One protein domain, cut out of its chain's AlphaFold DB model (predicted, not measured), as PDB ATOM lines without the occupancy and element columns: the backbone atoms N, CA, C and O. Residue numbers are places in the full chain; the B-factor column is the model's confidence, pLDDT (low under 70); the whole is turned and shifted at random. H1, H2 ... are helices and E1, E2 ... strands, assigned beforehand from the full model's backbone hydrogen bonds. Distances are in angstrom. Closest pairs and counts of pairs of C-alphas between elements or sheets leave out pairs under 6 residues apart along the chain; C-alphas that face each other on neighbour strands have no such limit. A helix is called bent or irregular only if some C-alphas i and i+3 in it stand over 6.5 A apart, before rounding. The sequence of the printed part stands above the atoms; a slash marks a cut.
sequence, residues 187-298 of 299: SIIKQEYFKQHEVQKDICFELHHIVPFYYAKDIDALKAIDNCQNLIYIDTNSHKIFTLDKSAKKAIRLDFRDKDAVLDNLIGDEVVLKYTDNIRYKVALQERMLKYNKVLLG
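Overview. This is residues 187 to 298 of the 299 residues of the protein "Type-2 restriction enzyme MboII" of Campylobacter upsaliensis (UniProt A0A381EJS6). A wall of three strands, E3, E4 and E5, has the long helix H4 packed along its edge strand E3, and the two-stranded sheet of E1 and E2 stands to one side of it, between helices H1 and H3. The short helix H2 lies at the far end of H4, and residues 279 to 280 pair with E2. You have 112 residues with four named helices and five named strands, in the order H1 E1 H2 E2 H3 E3 E4 E5 H4; the sheets, ordered E3 E4 E5 and E1 E2, are antiparallel, and the class is mixed. The whole is compact, with a radius of gyration of the C-alphas of 13.0 A and spans of 33 by 30 by 25 A.

Along the chain. Find C-alpha 253 at (-9.038, 50.651, 28.341), where E3 begins and runs 13.2 A to residue 257. E4 follows as residues 260 to 264 and E5 as residues 270 to 273. From C-alpha 283 at (-4.827, 43.763, 12.649), H4 runs 21.9 A to C-alpha 297 at (-9.172, 45.490, 34.090); it is irregular, with C-alphas 284 and 287 7.6 A apart. E1 is residues 205 to 209, E2 231 to 235, H1 187 to 197 with 15.3 A, H2 219 to 225 and H3 236 to 244 with 11.7 A.

Arrangement. Start at the meander E3 E4 E5, each strand the antiparallel neighbour of the one before; E3 and E4 form a hairpin, and so do E4 and E5. Look for N 255 and O 262 at 2.8 A, and for N 263 and O 271 at 2.9 A. H4 is on this sheet at a height of 7.7 A, over E3, and runs along the strands at 17 degrees to E3 on the local plane, which is fitted to 6 C-alphas, only just enough; the closest C-alphas, of Leu 254 and Leu 290, are 6.1 A apart. H3 only grazes this sheet with residues 238 to 242. E1 and E2 are antiparallel, with N 206 and O 234 at 2.8 A. The closest C-alphas of E1 and H3, those of Phe 205 and Thr 236, are 5.2 A apart; those of H1 and E2, Tyr 193 and Leu 231, are 7.4 A apart. H2 and H4 only just touch, with 3 pairs of C-alphas within 8 A, made by residue 296 alone of H4; the closest are Ala 221 and Leu 296, at 7.2 A. Every O i to N i+4 pair is within hydrogen-bond range in H1, H2 and H3, and 9 of 11 in H4.

Size, cuts and confidence. The two C-alphas farthest apart, those of Asp 218 and Asp 277, are 35.7 A apart. The printed part has no cut and no long link. Confidence is low, under 70, at residues 243 to 250, of which 243 to 244 belong to H3.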
ATOM      1  N   SER A 187      13.548  43.250  27.085       79.94
ATOM      2  CA  SER A 187      13.948  42.853  25.729       79.94
ATOM      3  C   SER A 187      13.216  41.619  25.187       79.94
ATOM      4  O   SER A 187      12.911  41.588  23.998       79.94
ATOM      5  N   ILE A 188      12.896  40.631  26.027       85.75
ATOM      6  CA  ILE A 188      12.199  39.401  25.623       85.75
ATOM      7  C   ILE A 188      10.750  39.720  25.256       85.75
ATOM      8  O   ILE A 188      10.293  39.332  24.181       85.75
ATOM      9  N   ILE A 189      10.045  40.467  26.109       87.00
ATOM     10  CA  ILE A 189       8.653  40.866  25.862       87.00
ATOM     11  C   ILE A 189       8.553  41.736  24.608       87.00
ATOM     12  O   ILE A 189       7.688  41.513  23.758       87.00
ATOM     13  N   LYS A 190       9.481  42.689  24.444       89.00
ATOM     14  CA  LYS A 190       9.552  43.541  23.251       89.00
ATOM     15  C   LYS A 190       9.783  42.711  21.980       89.00
ATOM     16  O   LYS A 190       9.083  42.903  20.990       89.00
ATOM     17  N   GLN A 191      10.728  41.766  21.998       90.44
ATOM     18  CA  GLN A 191      10.980  40.866  20.862       90.44
ATOM     19  C   GLN A 191       9.756  40.007  20.526       90.44
ATOM     20  O   GLN A 191       9.444  39.811  19.350       90.44
ATOM     21  N   GLU A 192       9.055  39.515  21.547       93.94
ATOM     22  CA  GLU A 192       7.827  38.747  21.371       93.94
ATOM     23  C   GLU A 192       6.733  39.585  20.699       93.94
ATOM     24  O   GLU A 192       6.108  39.099  19.754       93.94
ATOM     25  N   TYR A 193       6.564  40.849  21.104       95.50
ATOM     26  CA  TYR A 193       5.643  41.773  20.444       95.50
ATOM     27  C   TYR A 193       5.982  41.929  18.957       95.50
ATOM     28  O   TYR A 193       5.138  41.650  18.108       95.50
ATOM     29  N   PHE A 194       7.220  42.305  18.616       95.88
ATOM     30  CA  PHE A 194       7.616  42.515  17.214       95.88
ATOM     31  C   PHE A 194       7.408  41.260  16.359       95.88
ATOM     32  O   PHE A 194       6.937  41.349  15.225       95.88
ATOM     33  N   LYS A 195       7.689  40.079  16.922       95.88
ATOM     34  CA  LYS A 195       7.472  38.797  16.250       95.88
ATOM     35  C   LYS A 195       5.988  38.500  16.023       95.88
ATOM     36  O   LYS A 195       5.624  38.121  14.916       95.88
ATOM     37  N   GLN A 196       5.139  38.636  17.044       96.44
ATOM     38  CA  GLN A 196       3.707  38.322  16.924       96.44
ATOM     39  C   GLN A 196       2.966  39.333  16.043       96.44
ATOM     40  O   GLN A 196       2.092  38.950  15.264       96.44
ATOM     41  N   HIS A 197       3.326  40.612  16.153       96.50
ATOM     42  CA  HIS A 197       2.692  41.696  15.413       96.50
ATOM     43  C   HIS A 197       3.271  41.903  14.012       96.50
ATOM     44  O   HIS A 197       2.732  42.720  13.276       96.50
ATOM     45  N   GLU A 198       4.332  41.182  13.632       96.19
ATOM     46  CA  GLU A 198       4.964  41.284  12.307       96.19
ATOM     47  C   GLU A 198       5.324  42.736  11.936       96.19
ATOM     48  O   GLU A 198       5.286  43.135  10.774       96.19
ATOM     49  N   VAL A 199       5.681  43.538  12.944       94.25
ATOM     50  CA  VAL A 199       6.087  44.937  12.783       94.25
ATOM     51  C   VAL A 199       7.589  45.064  12.973       94.25
ATOM     52  O   VAL A 199       8.177  44.473  13.879       94.25
ATOM     53  N   GLN A 200       8.224  45.843  12.102       91.69
ATOM     54  CA  GLN A 200       9.643  46.157  12.217       91.69
ATOM     55  C   GLN A 200       9.857  47.312  13.192       91.69
ATOM     56  O   GLN A 200       9.035  48.226  13.288       91.69
ATOM     57  N   LYS A 201      10.983  47.262  13.907       89.94
ATOM     58  CA  LYS A 201      11.392  48.326  14.819       89.94
ATOM     59  C   LYS A 201      11.726  49.596  14.026       89.94
ATOM     60  O   LYS A 201      12.512  49.567  13.086       89.94
ATOM     61  N   ASP A 202      11.147  50.697  14.466       88.00
ATOM     62  CA  ASP A 202      11.270  52.064  13.980       88.00
ATOM     63  C   ASP A 202      11.715  52.963  15.146       88.00
ATOM     64  O   ASP A 202      11.204  52.865  16.263       88.00
ATOM     65  N   ILE A 203      12.688  53.834  14.896       82.12
ATOM     66  CA  ILE A 203      13.249  54.739  15.907       82.12
ATOM     67  C   ILE A 203      12.253  55.808  16.373       82.12
ATOM     68  O   ILE A 203      12.425  56.374  17.450       82.12
ATOM     69  N   CYS A 204      11.221  56.089  15.575       86.38
ATOM     70  CA  CYS A 204      10.204  57.093  15.874       86.38
ATOM     71  C   CYS A 204       9.032  56.537  16.695       86.38
ATOM     72  O   CYS A 204       8.111  57.293  17.004       86.38
ATOM     73  N   PHE A 205       9.055  55.244  17.032       89.88
ATOM     74  CA  PHE A 205       7.993  54.545  17.750       89.88
ATOM     75  C   PHE A 205       8.541  53.813  18.980       89.88
ATOM     76  O   PHE A 205       9.655  53.288  18.973       89.88
ATOM     77  N   GLU A 206       7.719  53.703  20.020       88.94
ATOM     78  CA  GLU A 206       8.028  53.050  21.287       88.94
ATOM     79  C   GLU A 206       6.909  52.097  21.716       88.94
ATOM     80  O   GLU A 206       5.736  52.278  21.391       88.94
ATOM     81  N   LEU A 207       7.287  51.050  22.453       91.44
ATOM     82  CA  LEU A 207       6.326  50.149  23.083       91.44
ATOM     83  C   LEU A 207       5.822  50.758  24.393       91.44
ATOM     84  O   LEU A 207       6.619  51.141  25.254       91.44
ATOM     85  N   HIS A 208       4.501  50.794  24.531       88.12
ATOM     86  CA  HIS A 208       3.775  51.338  25.669       88.12
ATOM     87  C   HIS A 208       2.913  50.257  26.314       88.12
ATOM     88  O   HIS A 208       2.242  49.512  25.600       88.12
ATOM     89  N   HIS A 209       2.908  50.193  27.645       88.94
ATOM     90  CA  HIS A 209       1.984  49.340  28.389       88.94
ATOM     91  C   HIS A 209       0.612  50.007  28.448       88.94
ATOM     92  O   HIS A 209       0.509  51.127  28.932       88.94
ATOM     93  N   ILE A 210      -0.428  49.317  27.980       91.19
ATOM     94  CA  ILE A 210      -1.809  49.811  28.017       91.19
ATOM     95  C   ILE A 210      -2.281  49.921  29.472       91.19
ATOM     96  O   ILE A 210      -2.690  50.988  29.923       91.19
ATOM     97  N   VAL A 211      -2.207  48.812  30.213       88.25
ATOM     98  CA  VAL A 211      -2.484  48.760  31.650       88.25
ATOM     99  C   VAL A 211      -1.153  48.879  32.403       88.25
ATOM    100  O   VAL A 211      -0.308  47.994  32.256       88.25
ATOM    101  N   PRO A 212      -0.933  49.936  33.207       83.06
ATOM    102  CA  PRO A 212       0.304  50.112  33.971       83.06
ATOM    103  C   PRO A 212       0.433  49.125  35.135       83.06
ATOM    104  O   PRO A 212      -0.569  48.754  35.748       83.06
ATOM    105  N   PHE A 213       1.664  48.798  35.547       80.25
ATOM    106  CA  PHE A 213       1.920  47.853  36.649       80.25
ATOM    107  C   PHE A 213       1.225  48.186  37.983       80.25
ATOM    108  O   PHE A 213       0.895  47.274  38.736       80.25
ATOM    109  N   TYR A 214       0.918  49.454  38.271       75.56
ATOM    110  CA  TYR A 214       0.209  49.851  39.502       75.56
ATOM    111  C   TYR A 214      -1.282  49.477  39.532       75.56
ATOM    112  O   TYR A 214      -1.939  49.646  40.560       75.56
ATOM    113  N   TYR A 215      -1.823  48.949  38.429       77.06
ATOM    114  CA  TYR A 215      -3.150  48.331  38.409       77.06
ATOM    115  C   TYR A 215      -3.142  46.878  38.905       77.06
ATOM    116  O   TYR A 215      -4.214  46.334  39.173       77.06
ATOM    117  N   ALA A 216      -1.969  46.258  39.082       79.00
ATOM    118  CA  ALA A 216      -1.859  44.909  39.628       79.00
ATOM    119  C   ALA A 216      -2.425  44.837  41.052       79.00
ATOM    120  O   ALA A 216      -1.958  45.550  41.940       79.00
ATOM    121  N   LYS A 217      -3.408  43.961  41.278       76.62
ATOM    122  CA  LYS A 217      -4.016  43.717  42.602       76.62
ATOM    123  C   LYS A 217      -3.273  42.671  43.432       76.62
ATOM    124  O   LYS A 217      -3.457  42.617  44.641       76.62
ATOM    125  N   ASP A 218      -2.423  41.896  42.782       76.56
ATOM    126  CA  ASP A 218      -1.589  40.856  43.364       76.56
ATOM    127  C   ASP A 218      -0.400  40.579  42.422       76.56
ATOM    128  O   ASP A 218      -0.248  41.204  41.364       76.56
ATOM    129  N   ILE A 219       0.473  39.654  42.816       77.88
ATOM    130  CA  ILE A 219       1.677  39.301  42.054       77.88
ATOM    131  C   ILE A 219       1.338  38.597  40.731       77.88
ATOM    132  O   ILE A 219       2.084  38.729  39.758       77.88
ATOM    133  N   ASP A 220       0.219  37.881  40.645       83.00
ATOM    134  CA  ASP A 220      -0.181  37.208  39.408       83.00
ATOM    135  C   ASP A 220      -0.718  38.208  38.380       83.00
ATOM    136  O   ASP A 220      -0.342  38.151  37.208       83.00
ATOM    137  N   ALA A 221      -1.488  39.201  38.823       84.56
ATOM    138  CA  ALA A 221      -1.881  40.353  38.023       84.56
ATOM    139  C   ALA A 221      -0.652  41.139  37.546       84.56
ATOM    140  O   ALA A 221      -0.595  41.554  36.390       84.56
ATOM    141  N   LEU A 222       0.366  41.288  38.396       81.38
ATOM    142  CA  LEU A 222       1.622  41.942  38.029       81.38
ATOM    143  C   LEU A 222       2.345  41.195  36.896       81.38
ATOM    144  O   LEU A 222       2.753  41.812  35.913       81.38
ATOM    145  N   LYS A 223       2.449  39.863  36.982       83.06
ATOM    146  CA  LYS A 223       3.009  39.021  35.908       83.06
ATOM    147  C   LYS A 223       2.156  39.051  34.638       83.06
ATOM    148  O   LYS A 223       2.701  38.958  33.541       83.06
ATOM    149  N   ALA A 224       0.834  39.153  34.769       88.94
ATOM    150  CA  ALA A 224      -0.073  39.273  33.631       88.94
ATOM    151  C   ALA A 224       0.082  40.632  32.922       88.94
ATOM    152  O   ALA A 224       0.016  40.705  31.701       88.94
ATOM    153  N   ILE A 225       0.358  41.705  33.659       88.88
ATOM    154  CA  ILE A 225       0.645  43.013  33.063       88.88
ATOM    155  C   ILE A 225       1.964  42.995  32.264       88.88
ATOM    156  O   ILE A 225       2.024  43.626  31.207       88.88
ATOM    157  N   ASP A 226       2.976  42.229  32.701       86.56
ATOM    158  CA  ASP A 226       4.258  42.005  31.996       86.56
ATOM    159  C   ASP A 226       4.105  41.047  30.788       86.56
ATOM    160  O   ASP A 226       4.688  39.956  30.722       86.56
ATOM    161  N   ASN A 227       3.257  41.419  29.824       91.19
ATOM    162  CA  ASN A 227       2.930  40.601  28.657       91.19
ATOM    163  C   ASN A 227       2.868  41.421  27.366       91.19
ATOM    164  O   ASN A 227       2.334  42.526  27.341       91.19
ATOM    165  N   CYS A 228       3.315  40.834  26.249       92.44
ATOM    166  CA  CYS A 228       3.265  41.492  24.942       92.44
ATOM    167  C   CYS A 228       1.838  41.867  24.498       92.44
ATOM    168  O   CYS A 228       1.672  42.831  23.765       92.44
ATOM    169  N   GLN A 229       0.801  41.162  24.965       94.19
ATOM    170  CA  GLN A 229      -0.601  41.489  24.661       94.19
ATOM    171  C   GLN A 229      -1.102  42.764  25.364       94.19
ATOM    172  O   GLN A 229      -2.109  43.334  24.946       94.19
ATOM    173  N   ASN A 230      -0.408  43.205  26.414       94.31
ATOM    174  CA  ASN A 230      -0.642  44.473  27.102       94.31
ATOM    175  C   ASN A 230       0.224  45.610  26.520       94.31
ATOM    176  O   ASN A 230       0.279  46.699  27.083       94.31
ATOM    177  N   LEU A 231       0.924  45.376  25.404       93.75
ATOM    178  CA  LEU A 231       1.712  46.399  24.728       93.75
ATOM    179  C   LEU A 231       1.007  46.939  23.483       93.75
ATOM    180  O   LEU A 231       0.308  46.217  22.774       93.75
ATOM    181  N   ILE A 232       1.279  48.204  23.181       94.69
ATOM    182  CA  ILE A 232       1.032  48.833  21.881       94.69
ATOM    183  C   ILE A 232       2.298  49.518  21.393       94.69
ATOM    184  O   ILE A 232       3.075  50.040  22.189       94.69
ATOM    185  N   TYR A 233       2.501  49.530  20.079       95.69
ATOM    186  CA  TYR A 233       3.643  50.193  19.460       95.69
ATOM    187  C   TYR A 233       3.214  51.509  18.831       95.69
ATOM    188  O   TYR A 233       2.546  51.508  17.794       95.69
ATOM    189  N   ILE A 234       3.565  52.612  19.487       94.12
ATOM    190  CA  ILE A 234       3.035  53.947  19.208       94.12
ATOM    191  C   ILE A 234       4.137  54.947  18.892       94.12
ATOM    192  O   ILE A 234       5.265  54.780  19.342       94.12
ATOM    193  N   ASP A 235       3.828  55.986  18.125       91.62
ATOM    194  CA  ASP A 235       4.802  57.029  17.819       91.62
ATOM    195  C   ASP A 235       5.231  57.782  19.094       91.62
ATOM    196  O   ASP A 235       4.482  57.890  20.066       91.62
ATOM    197  N   THR A 236       6.449  58.317  19.094       83.69
ATOM    198  CA  THR A 236       7.057  58.996  20.255       83.69
ATOM    199  C   THR A 236       6.269  60.210  20.757       83.69
ATOM    200  O   THR A 236       6.285  60.491  21.958       83.69
ATOM    201  N   ASN A 237       5.537  60.924  19.893       84.62
ATOM    202  CA  ASN A 237       4.691  62.037  20.329       84.62
ATOM    203  C   ASN A 237       3.435  61.524  21.031       84.62
ATOM    204  O   ASN A 237       3.076  62.045  22.088       84.62
ATOM    205  N   SER A 238       2.806  60.477  20.496       87.38
ATOM    206  CA  SER A 238       1.693  59.800  21.169       87.38
ATOM    207  C   SER A 238       2.133  59.190  22.499       87.38
ATOM    208  O   SER A 238       1.470  59.397  23.514       87.38
ATOM    209  N   HIS A 239       3.297  58.533  22.547       82.81
ATOM    210  CA  HIS A 239       3.875  58.022  23.794       82.81
ATOM    211  C   HIS A 239       4.048  59.143  24.817       82.81
ATOM    212  O   HIS A 239       3.645  59.008  25.965       82.81
ATOM    213  N   LYS A 240       4.545  60.308  24.390       75.94
ATOM    214  CA  LYS A 240       4.676  61.487  25.249       75.94
ATOM    215  C   LYS A 240       3.339  61.982  25.801       75.94
ATOM    216  O   LYS A 240       3.322  62.471  26.929       75.94
ATOM    217  N   ILE A 241       2.232  61.857  25.068       78.25
ATOM    218  CA  ILE A 241       0.895  62.167  25.601       78.25
ATOM    219  C   ILE A 241       0.591  61.227  26.772       78.25
ATOM    220  O   ILE A 241       0.322  61.703  27.876       78.25
ATOM    221  N   PHE A 242       0.760  59.917  26.590       74.50
ATOM    222  CA  PHE A 242       0.580  58.938  27.667       74.50
ATOM    223  C   PHE A 242       1.659  59.011  28.760       74.50
ATOM    224  O   PHE A 242       1.434  58.540  29.864       74.50
ATOM    225  N   THR A 243       2.807  59.647  28.525       65.00
ATOM    226  CA  THR A 243       3.862  59.823  29.538       65.00
ATOM    227  C   THR A 243       3.838  61.197  30.193       65.00
ATOM    228  O   THR A 243       4.389  61.336  31.272       65.00
ATOM    229  N   LEU A 244       3.166  62.226  29.671       64.44
ATOM    230  CA  LEU A 244       3.186  63.573  30.272       64.44
ATOM    231  C   LEU A 244       1.800  64.129  30.602       64.44
ATOM    232  O   LEU A 244       1.673  64.831  31.610       64.44
ATOM    233  N   ASP A 245       0.759  63.784  29.848       66.94
ATOM    234  CA  ASP A 245      -0.591  64.298  30.081       66.94
ATOM    235  C   ASP A 245      -1.286  63.529  31.216       66.94
ATOM    236  O   ASP A 245      -1.475  62.316  31.171       66.94
ATOM    237  N   LYS A 246      -1.671  64.249  32.275       64.50
ATOM    238  CA  LYS A 246      -2.271  63.669  33.487       64.50
ATOM    239  C   LYS A 246      -3.667  63.079  33.271       64.50
ATOM    240  O   LYS A 246      -4.075  62.251  34.086       64.50
ATOM    241  N   SER A 247      -4.399  63.527  32.251       64.00
ATOM    242  CA  SER A 247      -5.719  62.996  31.904       64.00
ATOM    243  C   SER A 247      -5.591  61.819  30.944       64.00
ATOM    244  O   SER A 247      -6.088  60.734  31.242       64.00
ATOM    245  N   ALA A 248      -4.839  61.998  29.852       61.00
ATOM    246  CA  ALA A 248      -4.665  60.968  28.828       61.00
ATOM    247  C   ALA A 248      -3.960  59.709  29.361       61.00
ATOM    248  O   ALA A 248      -4.256  58.609  28.925       61.00
ATOM    249  N   LYS A 249      -3.104  59.831  30.382       63.75
ATOM    250  CA  LYS A 249      -2.514  58.696  31.123       63.75
ATOM    251  C   LYS A 249      -3.490  57.700  31.713       63.75
ATOM    252  O   LYS A 249      -3.128  56.561  31.978       63.75
ATOM    253  N   LYS A 250      -4.694  58.161  32.034       69.75
ATOM    254  CA  LYS A 250      -5.722  57.294  32.604       69.75
ATOM    255  C   LYS A 250      -6.409  56.470  31.522       69.75
ATOM    256  O   LYS A 250      -7.227  55.627  31.868       69.75
ATOM    257  N   ALA A 251      -6.092  56.722  30.251       78.50
ATOM    258  CA  ALA A 251      -6.618  55.996  29.119       78.50
ATOM    259  C   ALA A 251      -5.972  54.608  29.031       78.50
ATOM    260  O   ALA A 251      -4.979  54.402  28.341       78.50
ATOM    261  N   ILE A 252      -6.528  53.675  29.798       85.00
ATOM    262  CA  ILE A 252      -5.998  52.319  29.993       85.00
ATOM    263  C   ILE A 252      -6.910  51.249  29.394       85.00
ATOM    264  O   ILE A 252      -6.529  50.084  29.331       85.00
ATOM    265  N   ARG A 253      -8.143  51.598  29.003       91.31
ATOM    266  CA  ARG A 253      -9.038  50.651  28.341       91.31
ATOM    267  C   ARG A 253      -8.810  50.735  26.842       91.31
ATOM    268  O   ARG A 253      -9.095  51.761  26.239       91.31
ATOM    269  N   LEU A 254      -8.310  49.645  26.268       95.31
ATOM    270  CA  LEU A 254      -8.179  49.488  24.825       95.31
ATOM    271  C   LEU A 254      -9.529  49.137  24.199       95.31
ATOM    272  O   LEU A 254     -10.216  48.231  24.672       95.31
ATOM    273  N   ASP A 255      -9.842  49.802  23.097       95.12
ATOM    274  CA  ASP A 255     -10.868  49.436  22.128       95.12
ATOM    275  C   ASP A 255     -10.369  49.723  20.699       95.12
ATOM    276  O   ASP A 255      -9.289  50.289  20.503       95.12
ATOM    277  N   PHE A 256     -11.141  49.332  19.686       96.19
ATOM    278  CA  PHE A 256     -10.830  49.601  18.283       96.19
ATOM    279  C   PHE A 256     -12.022  50.194  17.533       96.19
ATOM    280  O   PHE A 256     -13.152  49.715  17.624       96.19
ATOM    281  N   ARG A 257     -11.749  51.218  16.721       95.88
ATOM    282  CA  ARG A 257     -12.675  51.753  15.715       95.88
ATOM    283  C   ARG A 257     -12.119  51.419  14.342       95.88
ATOM    284  O   ARG A 257     -11.213  52.096  13.861       95.88
ATOM    285  N   ASP A 258     -12.648  50.359  13.737       95.12
ATOM    286  CA  ASP A 258     -12.046  49.724  12.560       95.12
ATOM    287  C   ASP A 258     -10.584  49.330  12.847       95.12
ATOM    288  O   ASP A 258     -10.349  48.411  13.631       95.12
ATOM    289  N   LYS A 259      -9.597  50.039  12.288       96.38
ATOM    290  CA  LYS A 259      -8.162  49.795  12.531       96.38
ATOM    291  C   LYS A 259      -7.534  50.769  13.524       96.38
ATOM    292  O   LYS A 259      -6.413  50.534  13.978       96.38
ATOM    293  N   ASP A 260      -8.218  51.846  13.876       97.19
ATOM    294  CA  ASP A 260      -7.690  52.815  14.829       97.19
ATOM    295  C   ASP A 260      -7.827  52.267  16.249       97.19
ATOM    296  O   ASP A 260      -8.884  51.752  16.623       97.19
ATOM    297  N   ALA A 261      -6.764  52.387  17.043       96.50
ATOM    298  CA  ALA A 261      -6.826  52.045  18.456       96.50
ATOM    299  C   ALA A 261      -7.404  53.223  19.239       96.50
ATOM    300  O   ALA A 261      -7.031  54.378  19.022       96.50
ATOM    301  N   VAL A 262      -8.309  52.922  20.159       95.00
ATOM    302  CA  VAL A 262      -8.916  53.889  21.068       95.00
ATOM    303  C   VAL A 262      -8.514  53.498  22.477       95.00
ATOM    304  O   VAL A 262      -8.720  52.361  22.888       95.00
ATOM    305  N   LEU A 263      -7.918  54.433  23.205       93.56
ATOM    306  CA  LEU A 263      -7.669  54.290  24.629       93.56
ATOM    307  C   LEU A 263      -8.587  55.244  25.378       93.56
ATOM    308  O   LEU A 263      -8.602  56.432  25.067       93.56
ATOM    309  N   ASP A 264      -9.322  54.758  26.376       89.00
ATOM    310  CA  ASP A 264     -10.208  55.599  27.185       89.00
ATOM    311  C   ASP A 264     -10.025  55.407  28.690       89.00
ATOM    312  O   ASP A 264      -9.496  54.393  29.164       89.00
ATOM    313  N   ASN A 265     -10.420  56.433  29.445       80.19
ATOM    314  CA  ASN A 265     -10.219  56.515  30.890       80.19
ATOM    315  C   ASN A 265     -11.420  56.056  31.732       80.19
ATOM    316  O   ASN A 265     -11.505  56.415  32.910       80.19
ATOM    317  N   LEU A 266     -12.348  55.289  31.147       77.06
ATOM    318  CA  LEU A 266     -13.592  54.789  31.753       77.06
ATOM    319  C   LEU A 266     -14.597  55.871  32.188       77.06
ATOM    320  O   LEU A 266     -15.693  55.530  32.629       77.06
ATOM    321  N   ILE A 267     -14.260  57.157  32.058       73.25
ATOM    322  CA  ILE A 267     -15.110  58.296  32.446       73.25
ATOM    323  C   ILE A 267     -15.461  59.213  31.265       73.25
ATOM    324  O   ILE A 267     -16.094  60.248  31.466       73.25
ATOM    325  N   GLY A 268     -15.108  58.805  30.042       72.75
ATOM    326  CA  GLY A 268     -15.568  59.417  28.792       72.75
ATOM    327  C   GLY A 268     -14.519  60.202  28.006       72.75
ATOM    328  O   GLY A 268     -14.848  60.664  26.916       72.75
ATOM    329  N   ASP A 269     -13.279  60.333  28.497       81.31
ATOM    330  CA  ASP A 269     -12.194  60.885  27.680       81.31
ATOM    331  C   ASP A 269     -11.508  59.769  26.894       81.31
ATOM    332  O   ASP A 269     -11.184  58.710  27.441       81.31
ATOM    333  N   GLU A 270     -11.234  60.044  25.622       89.44
ATOM    334  CA  GLU A 270     -10.647  59.091  24.690       89.44
ATOM    335  C   GLU A 270      -9.435  59.685  23.971       89.44
ATOM    336  O   GLU A 270      -9.413  60.860  23.596       89.44
ATOM    337  N   VAL A 271      -8.448  58.836  23.711       90.06
ATOM    338  CA  VAL A 271      -7.305  59.102  22.847       90.06
ATOM    339  C   VAL A 271      -7.383  58.149  21.666       90.06
ATOM    340  O   VAL A 271      -7.404  56.931  21.837       90.06
ATOM    341  N   VAL A 272      -7.423  58.705  20.456       93.69
ATOM    342  CA  VAL A 272      -7.476  57.926  19.216       93.69
ATOM    343  C   VAL A 272      -6.094  57.900  18.581       93.69
ATOM    344  O   VAL A 272      -5.527  58.948  18.282       93.69
ATOM    345  N   LEU A 273      -5.580  56.699  18.340       95.62
ATOM    346  CA  LEU A 273      -4.310  56.454  17.673       95.62
ATOM    347  C   LEU A 273      -4.581  55.918  16.271       95.62
ATOM    348  O   LEU A 273      -5.093  54.805  16.105       95.62
ATOM    349  N   LYS A 274      -4.235  56.718  15.261       96.94
ATOM    350  CA  LYS A 274      -4.461  56.369  13.860       96.94
ATOM    351  C   LYS A 274      -3.562  55.223  13.420       96.94
ATOM    352  O   LYS A 274      -2.354  55.238  13.672       96.94
ATOM    353  N   TYR A 275      -4.159  54.218  12.782       96.25
ATOM    354  CA  TYR A 275      -3.423  53.059  12.284       96.25
ATOM    355  C   TYR A 275      -2.325  53.494  11.308       96.25
ATOM    356  O   TYR A 275      -2.552  54.342  10.453       96.25
ATOM    357  N   THR A 276      -1.135  52.907  11.429       91.19
ATOM    358  CA  THR A 276       0.113  53.223  10.698       91.19
ATOM    359  C   THR A 276       0.743  54.590  10.966       91.19
ATOM    360  O   THR A 276       1.975  54.663  10.967       91.19
ATOM    361  N   ASP A 277      -0.057  55.610  11.277       93.19
ATOM    362  CA  ASP A 277       0.419  56.962  11.592       93.19
ATOM    363  C   ASP A 277       0.912  57.066  13.039       93.19
ATOM    364  O   ASP A 277       2.050  57.460  13.285       93.19
ATOM    365  N   ASN A 278       0.065  56.679  13.998       95.19
ATOM    366  CA  ASN A 278       0.351  56.781  15.430       95.19
ATOM    367  C   ASN A 278       0.559  55.432  16.100       95.19
ATOM    368  O   ASN A 278       1.196  55.376  17.144       95.19
ATOM    369  N   ILE A 279       0.008  54.352  15.541       96.38
ATOM    370  CA  ILE A 279       0.106  53.007  16.112       96.38
ATOM    371  C   ILE A 279       0.343  51.956  15.030       96.38
ATOM    372  O   ILE A 279      -0.236  52.007  13.944       96.38
ATOM    373  N   ARG A 280       1.181  50.962  15.332       96.44
ATOM    374  CA  ARG A 280       1.488  49.836  14.441       96.44
ATOM    375  C   ARG A 280       1.318  48.502  15.158       96.44
ATOM    376  O   ARG A 280       1.911  48.250  16.205       96.44
ATOM    377  N   TYR A 281       0.523  47.619  14.572       96.75
ATOM    378  CA  TYR A 281       0.252  46.288  15.106       96.75
ATOM    379  C   TYR A 281      -0.361  45.402  14.009       96.75
ATOM    380  O   TYR A 281      -0.877  45.906  13.013       96.75
ATOM    381  N   LYS A 282      -0.348  44.077  14.188       97.06
ATOM    382  CA  LYS A 282      -1.069  43.148  13.308       97.06
ATOM    383  C   LYS A 282      -2.577  43.198  13.557       97.06
ATOM    384  O   LYS A 282      -3.032  42.755  14.608       97.06
ATOM    385  N   VAL A 283      -3.352  43.644  12.565       96.69
ATOM    386  CA  VAL A 283      -4.827  43.763  12.649       96.69
ATOM    387  C   VAL A 283      -5.507  42.458  13.083       96.69
ATOM    388  O   VAL A 283      -6.421  42.478  13.896       96.69
ATOM    389  N   ALA A 284      -5.010  41.298  12.645       97.31
ATOM    390  CA  ALA A 284      -5.567  40.002  13.048       97.31
ATOM    391  C   ALA A 284      -5.473  39.706  14.565       97.31
ATOM    392  O   ALA A 284      -6.068  38.740  15.032       97.31
ATOM    393  N   LEU A 285      -4.722  40.501  15.338       97.00
ATOM    394  CA  LEU A 285      -4.577  40.346  16.788       97.00
ATOM    395  C   LEU A 285      -5.498  41.266  17.607       97.00
ATOM    396  O   LEU A 285      -5.483  41.147  18.831       97.00
ATOM    397  N   GLN A 286      -6.311  42.131  16.985       96.44
ATOM    398  CA  GLN A 286      -7.173  43.094  17.697       96.44
ATOM    399  C   GLN A 286      -8.033  42.442  18.777       96.44
ATOM    400  O   GLN A 286      -7.986  42.854  19.932       96.44
ATOM    401  N   GLU A 287      -8.784  41.398  18.420       96.31
ATOM    402  CA  GLU A 287      -9.693  40.726  19.353       96.31
ATOM    403  C   GLU A 287      -8.933  40.119  20.536       96.31
ATOM    404  O   GLU A 287      -9.358  40.224  21.687       96.31
ATOM    405  N   ARG A 288      -7.760  39.536  20.268       96.44
ATOM    406  CA  ARG A 288      -6.902  38.961  21.305       96.44
ATOM    407  C   ARG A 288      -6.385  40.038  22.256       96.44
ATOM    408  O   ARG A 288      -6.472  39.849  23.466       96.44
ATOM    409  N   MET A 289      -5.884  41.157  21.728       96.12
ATOM    410  CA  MET A 289      -5.440  42.295  22.540       96.12
ATOM    411  C   MET A 289      -6.595  42.852  23.374       96.12
ATOM    412  O   MET A 289      -6.452  43.030  24.579       96.12
ATOM    413  N   LEU A 290      -7.755  43.071  22.753       95.56
ATOM    414  CA  LEU A 290      -8.947  43.596  23.410       95.56
ATOM    415  C   LEU A 290      -9.380  42.702  24.576       95.56
ATOM    416  O   LEU A 290      -9.558  43.179  25.694       95.56
ATOM    417  N   LYS A 291      -9.506  41.393  24.328       96.19
ATOM    418  CA  LYS A 291      -9.893  40.415  25.347       96.19
ATOM    419  C   LYS A 291      -8.885  40.374  26.492       96.19
ATOM    420  O   LYS A 291      -9.288  40.351  27.648       96.19
ATOM    421  N   TYR A 292      -7.592  40.388  26.176       95.94
ATOM    422  CA  TYR A 292      -6.538  40.364  27.184       95.94
ATOM    423  C   TYR A 292      -6.600  41.586  28.109       95.94
ATOM    424  O   TYR A 292      -6.642  41.439  29.327       95.94
ATOM    425  N   ASN A 293      -6.681  42.788  27.533       94.44
ATOM    426  CA  ASN A 293      -6.697  44.035  28.299       94.44
ATOM    427  C   ASN A 293      -7.989  44.211  29.111       94.44
ATOM    428  O   ASN A 293      -7.934  44.702  30.235       94.44
ATOM    429  N   LYS A 294      -9.140  43.744  28.607       92.75
ATOM    430  CA  LYS A 294     -10.387  43.709  29.392       92.75
ATOM    431  C   LYS A 294     -10.257  42.823  30.630       92.75
ATOM    432  O   LYS A 294     -10.590  43.271  31.723       92.75
ATOM    433  N   VAL A 295      -9.665  41.634  30.490       92.75
ATOM    434  CA  VAL A 295      -9.409  40.734  31.628       92.75
ATOM    435  C   VAL A 295      -8.493  41.386  32.668       92.75
ATOM    436  O   VAL A 295      -8.793  41.297  33.855       92.75
ATOM    437  N   LEU A 296      -7.429  42.090  32.250       90.81
ATOM    438  CA  LEU A 296      -6.547  42.819  33.179       90.81
ATOM    439  C   LEU A 296      -7.292  43.883  34.002       90.81
ATOM    440  O   LEU A 296      -6.931  44.142  35.148       90.81
ATOM    441  N   LEU A 297      -8.337  44.483  33.432       87.94
ATOM    442  CA  LEU A 297      -9.172  45.490  34.090       87.94
ATOM    443  C   LEU A 297     -10.385  44.895  34.829       87.94
ATOM    444  O   LEU A 297     -11.071  45.625  35.543       87.94
ATOM    445  N   GLY A 298     -10.650  43.591  34.688       85.12
ATOM    446  CA  GLY A 298     -11.843  42.934  35.230       85.12
ATOM    447  C   GLY A 298     -13.146  43.315  34.514       85.12
ATOM    448  O   GLY A 298     -14.183  43.402  35.171       85.12
TER     449      GLY A 298